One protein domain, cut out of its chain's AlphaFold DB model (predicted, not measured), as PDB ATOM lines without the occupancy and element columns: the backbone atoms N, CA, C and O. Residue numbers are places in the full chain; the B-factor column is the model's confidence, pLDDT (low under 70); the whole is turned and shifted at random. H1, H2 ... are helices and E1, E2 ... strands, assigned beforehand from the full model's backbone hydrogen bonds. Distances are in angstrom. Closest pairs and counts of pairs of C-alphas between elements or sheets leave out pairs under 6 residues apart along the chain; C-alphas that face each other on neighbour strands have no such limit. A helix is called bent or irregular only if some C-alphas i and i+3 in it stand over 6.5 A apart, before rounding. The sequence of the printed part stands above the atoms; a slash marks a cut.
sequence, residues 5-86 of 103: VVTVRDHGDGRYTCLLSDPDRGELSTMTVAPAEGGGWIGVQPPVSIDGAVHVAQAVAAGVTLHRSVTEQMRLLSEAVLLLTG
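This is residues 5 to 86 of the 103 residues of an uncharacterized protein of Azospirillum thiophilum (UniProt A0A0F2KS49). Two small lobes stand end to end: a strongly twisted sheet of four strands, E1 to E4, and a pair of steeply tilted helices, H1 and H2, with few contacts between the lobes. The tip of the E3-E4 hairpin and the start of H2 make the far ends. The printed part has 82 residues, in the order E1 E2 E3 E4 H1 H2; the sheet order is E1 - E2 - E3 - E4, antiparallel, and the class is mixed. It is loose, with a radius of gyration of the C-alphas of 15.5 A, and elongated, spanning 52 by 30 by 18 A.

Start with E1, residues 5 to 10, and E2, residues 16 to 21, a hairpin with N 6 and O 19 2.8 A apart. E3, residues 28 to 35, is staggered: it pairs with E2 over 28 to 33, where N 18 and O 31 are 2.8 A apart, and over 33 to 35 with E4, residues 41 to 43, where N 42 and O 34 are 2.9 A apart. These strands form a meander, each the antiparallel neighbour of the one before. H1, residues 51 to 61, only grazes the sheet, with its residues 51 to 54. H2, residues 68 to 84, is not on the sheet; it touches H1, closest at the C-alphas of Ala 57 and Ser 78, 4.1 A, at a steep tilt of 60 degrees, opposite ways. Every O i to N i+4 pair is within hydrogen-bond range in H1, and 11 of 13 in H2.

Find C-alpha 5 at (42.474, -0.080, -1.445), where E1 begins. E3 runs 22.4 A; H1 runs 15.1 A. H2 runs 25.1 A to C-alpha 84 at (37.827, -5.660, -10.897); it is irregular, with C-alphas 69 and 72 8.0 A apart, and has a kink of 27 degrees near residue 75.

The two C-alphas farthest apart, those of Gly 38 and Arg 68, are 52.7 A apart. The printed part has no cut and no long link; residue 68 alone is under pLDDT 70.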
ATOM      1  N   VAL A   5      43.555   0.878  -1.191       89.81
ATOM      2  CA  VAL A   5      42.474  -0.080  -1.445       89.81
ATOM      3  C   VAL A   5      41.705   0.346  -2.697       89.81
ATOM      4  O   VAL A   5      41.253   1.489  -2.796       89.81
ATOM      5  N   VAL A   6      41.580  -0.571  -3.653       88.88
ATOM      6  CA  VAL A   6      40.862  -0.384  -4.922       88.88
ATOM      7  C   VAL A   6      39.457  -0.970  -4.820       88.88
ATOM      8  O   VAL A   6      38.479  -0.288  -5.115       88.88
ATOM      9  N   THR A   7      39.353  -2.216  -4.360       89.12
ATOM     10  CA  THR A   7      38.082  -2.904  -4.109       89.12
ATOM     11  C   THR A   7      38.156  -3.679  -2.800       89.12
ATOM     12  O   THR A   7      39.238  -4.066  -2.351       89.12
ATOM     13  N   VAL A   8      36.994  -3.889  -2.185       91.75
ATOM     14  CA  VAL A   8      36.833  -4.673  -0.960       91.75
ATOM     15  C   VAL A   8      35.730  -5.690  -1.189       91.75
ATOM     16  O   VAL A   8      34.644  -5.346  -1.653       91.75
ATOM     17  N   ARG A   9      36.010  -6.939  -0.835       91.44
ATOM     18  CA  ARG A   9      35.022  -7.999  -0.685       91.44
ATOM     19  C   ARG A   9      34.889  -8.325   0.794       91.44
ATOM     20  O   ARG A   9      35.865  -8.752   1.401       91.44
ATOM     21  N   ASP A  10      33.691  -8.144   1.333       92.69
ATOM     22  CA  ASP A  10      33.313  -8.635   2.657       92.69
ATOM     23  C   ASP A  10      32.946 -10.123   2.572       92.69
ATOM     24  O   ASP A  10      32.263 -10.542   1.630       92.69
ATOM     25  N   HIS A  11      33.425 -10.922   3.524       91.31
ATOM     26  CA  HIS A  11      33.094 -12.344   3.638       91.31
ATOM     27  C   HIS A  11      31.982 -12.627   4.658       91.31
ATOM     28  O   HIS A  11      31.491 -13.751   4.704       91.31
ATOM     29  N   GLY A  12      31.558 -11.634   5.449       90.56
ATOM     30  CA  GLY A  12      30.504 -11.759   6.462       90.56
ATOM     31  C   GLY A  12      30.949 -12.419   7.775       90.56
ATOM     32  O   GLY A  12      30.153 -12.550   8.698       90.56
ATOM     33  N   ASP A  13      32.218 -12.815   7.885       92.00
ATOM     34  CA  ASP A  13      32.831 -13.430   9.073       92.00
ATOM     35  C   ASP A  13      33.821 -12.486   9.786       92.00
ATOM     36  O   ASP A  13      34.646 -12.913  10.596       92.00
ATOM     37  N   GLY A  14      33.765 -11.190   9.460       91.19
ATOM     38  CA  GLY A  14      34.702 -10.174   9.940       91.19
ATOM     39  C   GLY A  14      36.016 -10.109   9.154       91.19
ATOM     40  O   GLY A  14      36.892  -9.318   9.508       91.19
ATOM     41  N   ARG A  15      36.181 -10.904   8.087       93.88
ATOM     42  CA  ARG A  15      37.326 -10.819   7.171       93.88
ATOM     43  C   ARG A  15      36.939 -10.131   5.870       93.88
ATOM     44  O   ARG A  15      35.833 -10.278   5.359       93.88
ATOM     45  N   TYR A  16      37.919  -9.461   5.276       94.19
ATOM     46  CA  TYR A  16      37.763  -8.746   4.015       94.19
ATOM     47  C   TYR A  16      38.905  -9.090   3.071       94.19
ATOM     48  O   TYR A  16      40.064  -9.056   3.473       94.19
ATOM     49  N   THR A  17      38.614  -9.378   1.805       94.00
ATOM     50  CA  THR A  17      39.650  -9.412   0.765       94.00
ATOM     51  C   THR A  17      39.702  -8.064   0.068       94.00
ATOM     52  O   THR A  17      38.725  -7.628  -0.536       94.00
ATOM     53  N   CYS A  18      40.862  -7.421   0.128       93.12
ATOM     54  CA  CYS A  18      41.118  -6.141  -0.507       93.12
ATOM     55  C   CYS A  18      41.980  -6.338  -1.751       93.12
ATOM     56  O   CYS A  18      43.021  -6.997  -1.686       93.12
ATOM     57  N   LEU A  19      41.589  -5.705  -2.854       93.50
ATOM     58  CA  LEU A  19      42.522  -5.395  -3.926       93.50
ATOM     59  C   LEU A  19      43.289  -4.130  -3.545       93.50
ATOM     60  O   LEU A  19      42.697  -3.108  -3.198       93.50
ATOM     61  N   LEU A  20      44.607  -4.204  -3.633       92.75
ATOM     62  CA  LEU A  20      45.543  -3.164  -3.266       92.75
ATOM     63  C   LEU A  20      46.311  -2.711  -4.504       92.75
ATOM     64  O   LEU A  20      46.794  -3.538  -5.275       92.75
ATOM     65  N   SER A  21      46.462  -1.401  -4.645       91.50
ATOM     66  CA  SER A  21      47.335  -0.777  -5.629       91.50
ATOM     67  C   SER A  21      48.490  -0.090  -4.924       91.50
ATOM     68  O   SER A  21      48.293   0.644  -3.948       91.50
ATOM     69  N   ASP A  22      49.692  -0.346  -5.419       89.81
ATOM     70  CA  ASP A  22      50.860   0.460  -5.120       89.81
ATOM     71  C   ASP A  22      50.901   1.651  -6.093       89.81
ATOM     72  O   ASP A  22      51.093   1.443  -7.292       89.81
ATOM     73  N   PRO A  23      50.682   2.892  -5.628       80.44
ATOM     74  CA  PRO A  23      50.650   4.049  -6.518       80.44
ATOM     75  C   PRO A  23      52.033   4.410  -7.074       80.44
ATOM     76  O   PRO A  23      52.102   5.019  -8.138       80.44
ATOM     77  N   ASP A  24      53.111   4.035  -6.382       85.06
ATOM     78  CA  ASP A  24      54.478   4.384  -6.772       85.06
ATOM     79  C   ASP A  24      55.001   3.429  -7.850       85.06
ATOM     80  O   ASP A  24      55.788   3.820  -8.712       85.06
ATOM     81  N   ARG A  25      54.563   2.165  -7.807       83.75
ATOM     82  CA  ARG A  25      55.024   1.108  -8.721       83.75
ATOM     83  C   ARG A  25      53.988   0.660  -9.745       83.75
ATOM     84  O   ARG A  25      54.339  -0.023 -10.700       83.75
ATOM     85  N   GLY A  26      52.719   1.003  -9.539       81.75
ATOM     86  CA  GLY A  26      51.601   0.498 -10.337       81.75
ATOM     87  C   GLY A  26      51.277  -0.982 -10.099       81.75
ATOM     88  O   GLY A  26      50.411  -1.519 -10.783       81.75
ATOM     89  N   GLU A  27      51.942  -1.637  -9.141       90.00
ATOM     90  CA  GLU A  27      51.739  -3.052  -8.817       90.00
ATOM     91  C   GLU A  27      50.359  -3.275  -8.185       90.00
ATOM     92  O   GLU A  27      49.905  -2.502  -7.328       90.00
ATOM     93  N   LEU A  28      49.705  -4.372  -8.571       93.12
ATOM     94  CA  LEU A  28      48.440  -4.804  -7.996       93.12
ATOM     95  C   LEU A  28      48.616  -6.091  -7.195       93.12
ATOM     96  O   LEU A  28      49.224  -7.071  -7.627       93.12
ATOM     97  N   SER A  29      48.021  -6.115  -6.006       94.19
ATOM     98  CA  SER A  29      48.045  -7.290  -5.137       94.19
ATOM     99  C   SER A  29      46.745  -7.452  -4.372       94.19
ATOM    100  O   SER A  29      46.038  -6.485  -4.114       94.19
ATOM    101  N   THR A  30      46.418  -8.677  -3.980       94.75
ATOM    102  CA  THR A  30      45.272  -8.959  -3.109       94.75
ATOM    103  C   THR A  30      45.747  -9.365  -1.729       94.75
ATOM    104  O   THR A  30      46.719 -10.109  -1.608       94.75
ATOM    105  N   MET A  31      45.053  -8.917  -0.689       94.06
ATOM    106  CA  MET A  31      45.344  -9.295   0.692       94.06
ATOM    107  C   MET A  31      44.044  -9.471   1.465       94.06
ATOM    108  O   MET A  31      43.116  -8.678   1.312       94.06
ATOM    109  N   THR A  32      43.991 -10.488   2.319       95.19
ATOM    110  CA  THR A  32      42.900 -10.638   3.284       95.19
ATOM    111  C   THR A  32      43.263  -9.902   4.564       95.19
ATOM    112  O   THR A  32      44.355 -10.103   5.096       95.19
ATOM    113  N   VAL A  33      42.354  -9.065   5.055       94.31
ATOM    114  CA  VAL A  33      42.491  -8.306   6.299       94.31
ATOM    115  C   VAL A  33      41.381  -8.655   7.283       94.31
ATOM    116  O   VAL A  33      40.295  -9.075   6.885       94.31
ATOM    117  N   ALA A  34      41.666  -8.484   8.570       95.38
ATOM    118  CA  ALA A  34      40.734  -8.705   9.671       95.38
ATOM    119  C   ALA A  34      40.955  -7.648  10.771       95.38
ATOM    120  O   ALA A  34      42.058  -7.090  10.851       95.38
ATOM    121  N   PRO A  35      39.944  -7.353  11.607       94.69
ATOM    122  CA  PRO A  35      40.118  -6.479  12.759       94.69
ATOM    123  C   PRO A  35      41.112  -7.094  13.753       94.69
ATOM    124  O   PRO A  35      41.109  -8.302  13.988       94.69
ATOM    125  N   ALA A  36      41.969  -6.257  14.333       94.44
ATOM    126  CA  ALA A  36      42.880  -6.662  15.399       94.44
ATOM    127  C   ALA A  36      42.221  -6.495  16.778       94.44
ATOM    128  O   ALA A  36      41.464  -5.549  16.988       94.44
ATOM    129  N   GLU A  37      42.562  -7.359  17.741       89.56
ATOM    130  CA  GLU A  37      42.002  -7.317  19.105       89.56
ATOM    131  C   GLU A  37      42.242  -5.973  19.821       89.56
ATOM    132  O   GLU A  37      41.396  -5.515  20.583       89.56
ATOM    133  N   GLY A  38      43.365  -5.305  19.540       89.38
ATOM    134  CA  GLY A  38      43.721  -3.992  20.098       89.38
ATOM    135  C   GLY A  38      43.218  -2.787  19.295       89.38
ATOM    136  O   GLY A  38      43.669  -1.668  19.533       89.38
ATOM    137  N   GLY A  39      42.327  -3.004  18.325       89.31
ATOM    138  CA  GLY A  39      41.933  -2.001  17.341       89.31
ATOM    139  C   GLY A  39      42.882  -1.937  16.140       89.31
ATOM    140  O   GLY A  39      44.035  -2.363  16.187       89.31
ATOM    141  N   GLY A  40      42.377  -1.415  15.022       90.38
ATOM    142  CA  GLY A  40      43.082  -1.431  13.739       90.38
ATOM    143  C   GLY A  40      42.862  -2.724  12.948       90.38
ATOM    144  O   GLY A  40      41.934  -3.486  13.215       90.38
ATOM    145  N   TRP A  41      43.706  -2.944  11.940       91.38
ATOM    146  CA  TRP A  41      43.563  -4.026  10.963       91.38
ATOM    147  C   TRP A  41      44.871  -4.794  10.808       91.38
ATOM    148  O   TRP A  41      45.943  -4.191  10.751       91.38
ATOM    149  N   ILE A  42      44.777  -6.115  10.676       93.12
ATOM    150  CA  ILE A  42      45.910  -7.005  10.401       93.12
ATOM    151  C   ILE A  42      45.730  -7.712   9.062       93.12
ATOM    152  O   ILE A  42      44.613  -8.036   8.662       93.12
ATOM    153  N   GLY A  43      46.842  -7.976   8.376       92.44
ATOM    154  CA  GLY A  43      46.865  -8.898   7.245       92.44
ATOM    155  C   GLY A  43      46.796 -10.336   7.750       92.44
ATOM    156  O   GLY A  43      47.637 -10.750   8.542       92.44
ATOM    157  N   VAL A  44      45.806 -11.098   7.289       92.25
ATOM    158  CA  VAL A  44      45.637 -12.523   7.627       92.25
ATOM    159  C   VAL A  44      46.659 -13.387   6.878       92.25
ATOM    160  O   VAL A  44      47.062 -14.440   7.361       92.25
ATOM    161  N   GLN A  45      47.089 -12.932   5.700       86.00
ATOM    162  CA  GLN A  45      48.084 -13.590   4.856       86.00
ATOM    163  C   GLN A  45      48.906 -12.551   4.074       86.00
ATOM    164  O   GLN A  45      48.434 -11.421   3.902       86.00
ATOM    165  N   PRO A  46      50.106 -12.907   3.575       84.94
ATOM    166  CA  PRO A  46      50.887 -12.024   2.715       84.94
ATOM    167  C   PRO A  46      50.109 -11.600   1.456       84.94
ATOM    168  O   PRO A  46      49.308 -12.388   0.944       84.94
ATOM    169  N   PRO A  47      50.351 -10.387   0.922       88.88
ATOM    170  CA  PRO A  47      49.777  -9.982  -0.352       88.88
ATOM    171  C   PRO A  47      50.196 -10.925  -1.483       88.88
ATOM    172  O   PRO A  47      51.369 -11.268  -1.618       88.88
ATOM    173  N   VAL A  48      49.237 -11.291  -2.324       93.12
ATOM    174  CA  VAL A  48      49.461 -12.063  -3.550       93.12
ATOM    175  C   VAL A  48      49.433 -11.092  -4.722       93.12
ATOM    176  O   VAL A  48      48.423 -10.412  -4.903       93.12
ATOM    177  N   SER A  49      50.519 -10.989  -5.496       93.44
ATOM    178  CA  SER A  49      50.517 -10.190  -6.734       93.44
ATOM    179  C   SER A  49      49.519 -10.773  -7.731       93.44
ATOM    180  O   SER A  49      49.378 -11.992  -7.849       93.44
ATOM    181  N   ILE A  50      48.834  -9.892  -8.454       94.06
ATOM    182  CA  ILE A  50      47.918 -10.267  -9.534       94.06
ATOM    183  C   ILE A  50      48.357  -9.720 -10.895       94.06
ATOM    184  O   ILE A  50      47.613  -9.833 -11.867       94.06
ATOM    185  N   ASP A  51      49.563  -9.163 -10.990       92.06
ATOM    186  CA  ASP A  51      50.052  -8.522 -12.214       92.06
ATOM    187  C   ASP A  51      50.101  -9.511 -13.386       92.06
ATOM    188  O   ASP A  51      49.756  -9.166 -14.512       92.06
ATOM    189  N   GLY A  52      50.427 -10.782 -13.121       90.56
ATOM    190  CA  GLY A  52      50.375 -11.842 -14.131       90.56
ATOM    191  C   GLY A  52      48.963 -12.093 -14.672       90.56
ATOM    192  O   GLY A  52      48.787 -12.277 -15.875       90.56
ATOM    193  N   ALA A  53      47.941 -12.048 -13.809       91.56
ATOM    194  CA  ALA A  53      46.550 -12.185 -14.238       91.56
ATOM    195  C   ALA A  53      46.113 -10.985 -15.089       91.56
ATOM    196  O   ALA A  53      45.474 -11.165 -16.123       91.56
ATOM    197  N   VAL A  54      46.508  -9.772 -14.689       91.56
ATOM    198  CA  VAL A  54      46.265  -8.539 -15.453       91.56
ATOM    199  C   VAL A  54      46.944  -8.606 -16.818       91.56
ATOM    200  O   VAL A  54      46.309  -8.321 -17.828       91.56
ATOM    201  N   HIS A  55      48.202  -9.041 -16.868       90.69
ATOM    202  CA  HIS A  55      48.958  -9.172 -18.108       90.69
ATOM    203  C   HIS A  55      48.301 -10.152 -19.087       90.69
ATOM    204  O   HIS A  55      48.087  -9.817 -20.252       90.69
ATOM    205  N   VAL A  56      47.921 -11.346 -18.616       90.06
ATOM    206  CA  VAL A  56      47.193 -12.324 -19.443       90.06
ATOM    207  C   VAL A  56      45.869 -11.737 -19.924       90.06
ATOM    208  O   VAL A  56      45.534 -11.878 -21.099       90.06
ATOM    209  N   ALA A  57      45.142 -11.034 -19.053       92.25
ATOM    210  CA  ALA A  57      43.876 -10.417 -19.416       92.25
ATOM    211  C   ALA A  57      44.026  -9.350 -20.510       92.25
ATOM    212  O   ALA A  57      43.249  -9.322 -21.464       92.25
ATOM    213  N   GLN A  58      45.062  -8.514 -20.419       90.94
ATOM    214  CA  GLN A  58      45.408  -7.535 -21.450       90.94
ATOM    215  C   GLN A  58      45.791  -8.208 -22.774       90.94
ATOM    216  O   GLN A  58      45.343  -7.769 -23.830       90.94
ATOM    217  N   ALA A  59      46.573  -9.292 -22.734       89.50
ATOM    218  CA  ALA A  59      46.957 -10.037 -23.933       89.50
ATOM    219  C   ALA A  59      45.735 -10.640 -24.647       89.50
ATOM    220  O   ALA A  59      45.590 -10.501 -25.863       89.50
ATOM    221  N   VAL A  60      44.819 -11.259 -23.897       90.06
ATOM    222  CA  VAL A  60      43.565 -11.796 -24.447       90.06
ATOM    223  C   VAL A  60      42.698 -10.674 -25.025       90.06
ATOM    224  O   VAL A  60      42.192 -10.816 -26.137       90.06
ATOM    225  N   ALA A  61      42.575  -9.536 -24.331       87.69
ATOM    226  CA  ALA A  61      41.845  -8.367 -24.832       87.69
ATOM    227  C   ALA A  61      42.460  -7.786 -26.121       87.69
ATOM    228  O   ALA A  61      41.736  -7.279 -26.975       87.69
ATOM    229  N   ALA A  62      43.779  -7.909 -26.298       89.06
ATOM    230  CA  ALA A  62      44.489  -7.536 -27.520       89.06
ATOM    231  C   ALA A  62      44.346  -8.562 -28.667       89.06
ATOM    232  O   ALA A  62      44.935  -8.377 -29.731       89.06
ATOM    233  N   GLY A  63      43.573  -9.637 -28.477       84.88
ATOM    234  CA  GLY A  63      43.302 -10.643 -29.507       84.88
ATOM    235  C   GLY A  63      44.256 -11.838 -29.509       84.88
ATOM    236  O   GLY A  63      44.236 -12.621 -30.458       84.88
ATOM    237  N   VAL A  64      45.076 -12.023 -28.465       85.88
ATOM    238  CA  VAL A  64      45.901 -13.232 -28.331       85.88
ATOM    239  C   VAL A  64      44.992 -14.432 -28.084       85.88
ATOM    240  O   VAL A  64      44.398 -14.595 -27.017       85.88
ATOM    241  N   THR A  65      44.885 -15.299 -29.087       76.12
ATOM    242  CA  THR A  65      44.086 -16.519 -28.989       76.12
ATOM    243  C   THR A  65      44.842 -17.590 -28.218       76.12
ATOM    244  O   THR A  65      45.847 -18.123 -28.688       76.12
ATOM    245  N   LEU A  66      44.315 -17.951 -27.052       72.06
ATOM    246  CA  LEU A  66      44.648 -19.203 -26.375       72.06
ATOM    247  C   LEU A  66      43.961 -20.379 -27.088       72.06
ATOM    248  O   LEU A  66      43.102 -20.170 -27.948       72.06
ATOM    249  N   HIS A  67      44.332 -21.614 -26.736       77.44
ATOM    250  CA  HIS A  67      43.774 -22.829 -27.336       77.44
ATOM    251  C   HIS A  67      42.240 -22.747 -27.470       77.44
ATOM    252  O   HIS A  67      41.552 -22.384 -26.517       77.44
ATOM    253  N   ARG A  68      41.703 -23.091 -28.651       65.94
ATOM    254  CA  ARG A  68      40.301 -22.828 -29.046       65.94
ATOM    255  C   ARG A  68      39.267 -23.250 -27.998       65.94
ATOM    256  O   ARG A  68      38.250 -22.587 -27.841       65.94
ATOM    257  N   SER A  69      39.514 -24.349 -27.287       79.44
ATOM    258  CA  SER A  69      38.594 -24.879 -26.273       79.44
ATOM    259  C   SER A  69      38.349 -23.938 -25.086       79.44
ATOM    260  O   SER A  69      37.394 -24.163 -24.346       79.44
ATOM    261  N   VAL A  70      39.194 -22.918 -24.890       82.38
ATOM    262  CA  VAL A  70      39.106 -21.979 -23.761       82.38
ATOM    263  C   VAL A  70      39.064 -20.507 -24.176       82.38
ATOM    264  O   VAL A  70      39.069 -19.647 -23.301       82.38
ATOM    265  N   THR A  71      39.042 -20.177 -25.474       83.06
ATOM    266  CA  THR A  71      39.157 -18.780 -25.939       83.06
ATOM    267  C   THR A  71      38.061 -17.881 -25.359       83.06
ATOM    268  O   THR A  71      38.366 -16.813 -24.836       83.06
ATOM    269  N   GLU A  72      36.802 -18.322 -25.386       84.31
ATOM    270  CA  GLU A  72      35.670 -17.520 -24.899       84.31
ATOM    271  C   GLU A  72      35.658 -17.404 -23.368       84.31
ATOM    272  O   GLU A  72      35.454 -16.326 -22.814       84.31
ATOM    273  N   GLN A  73      35.954 -18.496 -22.665       86.00
ATOM    274  CA  GLN A  73      36.055 -18.514 -21.208       86.00
ATOM    275  C   GLN A  73      37.187 -17.599 -20.729       86.00
ATOM    276  O   GLN A  73      37.027 -16.865 -19.755       86.00
ATOM    277  N   MET A  74      38.315 -17.599 -21.443       89.88
ATOM    278  CA  MET A  74      39.433 -16.709 -21.156       89.88
ATOM    279  C   MET A  74      39.109 -15.257 -21.476       89.88
ATOM    280  O   MET A  74      39.537 -14.388 -20.720       89.88
ATOM    281  N   ARG A  75      38.323 -14.975 -22.521       88.00
ATOM    282  CA  ARG A  75      37.827 -13.621 -22.802       88.00
ATOM    283  C   ARG A  75      36.987 -13.098 -21.635       88.00
ATOM    284  O   ARG A  75      37.302 -12.042 -21.094       88.00
ATOM    285  N   LEU A  76      35.996 -13.872 -21.187       88.69
ATOM    286  CA  LEU A  76      35.125 -13.506 -20.061       88.69
ATOM    287  C   LEU A  76      35.906 -13.309 -18.752       88.69
ATOM    288  O   LEU A  76      35.683 -12.337 -18.032       88.69
ATOM    289  N   LEU A  77      36.850 -14.207 -18.450       90.19
ATOM    290  CA  LEU A  77      37.722 -14.073 -17.280       90.19
ATOM    291  C   LEU A  77      38.587 -12.808 -17.362       90.19
ATOM    292  O   LEU A  77      38.730 -12.092 -16.374       90.19
ATOM    293  N   SER A  78      39.140 -12.521 -18.540       91.94
ATOM    294  CA  SER A  78      39.985 -11.347 -18.768       91.94
ATOM    295  C   SER A  78      39.211 -10.048 -18.559       91.94
ATOM    296  O   SER A  78      39.687  -9.159 -17.859       91.94
ATOM    297  N   GLU A  79      37.985  -9.964 -19.077       89.56
ATOM    298  CA  GLU A  79      37.092  -8.819 -18.856       89.56
ATOM    299  C   GLU A  79      36.798  -8.603 -17.367       89.56
ATOM    300  O   GLU A  79      36.888  -7.478 -16.870       89.56
ATOM    301  N   ALA A  80      36.519  -9.682 -16.629       89.00
ATOM    302  CA  ALA A  80      36.299  -9.610 -15.190       89.00
ATOM    303  C   ALA A  80      37.544  -9.108 -14.440       89.00
ATOM    304  O   ALA A  80      37.428  -8.238 -13.576       89.00
ATOM    305  N   VAL A  81      38.735  -9.611 -14.784       91.75
ATOM    306  CA  VAL A  81      40.002  -9.161 -14.186       91.75
ATOM    307  C   VAL A  81      40.221  -7.674 -14.452       91.75
ATOM    308  O   VAL A  81      40.453  -6.926 -13.504       91.75
ATOM    309  N   LEU A  82      40.102  -7.212 -15.700       89.69
ATOM    310  CA  LEU A  82      40.327  -5.803 -16.054       89.69
ATOM    311  C   LEU A  82      39.343  -4.857 -15.354       89.69
ATOM    312  O   LEU A  82      39.742  -3.779 -14.907       89.69
ATOM    313  N   LEU A  83      38.078  -5.263 -15.211       86.94
ATOM    314  CA  LEU A  83      37.072  -4.479 -14.496       86.94
ATOM    315  C   LEU A  83      37.356  -4.422 -12.988       86.94
ATOM    316  O   LEU A  83      37.404  -3.338 -12.410       86.94
ATOM    317  N   LEU A  84      37.580  -5.575 -12.344       86.38
ATOM    318  CA  LEU A  84      37.827  -5.660 -10.897       86.38
ATOM    319  C   LEU A  84      39.114  -4.947 -10.476       86.38
ATOM    320  O   LEU A  84      39.213  -4.473  -9.345       86.38
ATOM    321  N   THR A  85      40.082  -4.861 -11.389       86.06
ATOM    322  CA  THR A  85      41.362  -4.177 -11.179       86.06
ATOM    323  C   THR A  85      41.356  -2.699 -11.554       86.06
ATOM    324  O   THR A  85      42.364  -2.015 -11.375       86.06
ATOM    325  N   GLY A  86      40.230  -2.184 -12.061       83.56
ATOM    326  CA  GLY A  86      40.098  -0.795 -12.496       83.56
ATOM    327  C   GLY A  86      40.900  -0.446 -13.756       83.56
ATOM    328  O   GLY A  86      40.998   0.731 -14.098       83.56
TER     329      GLY A  86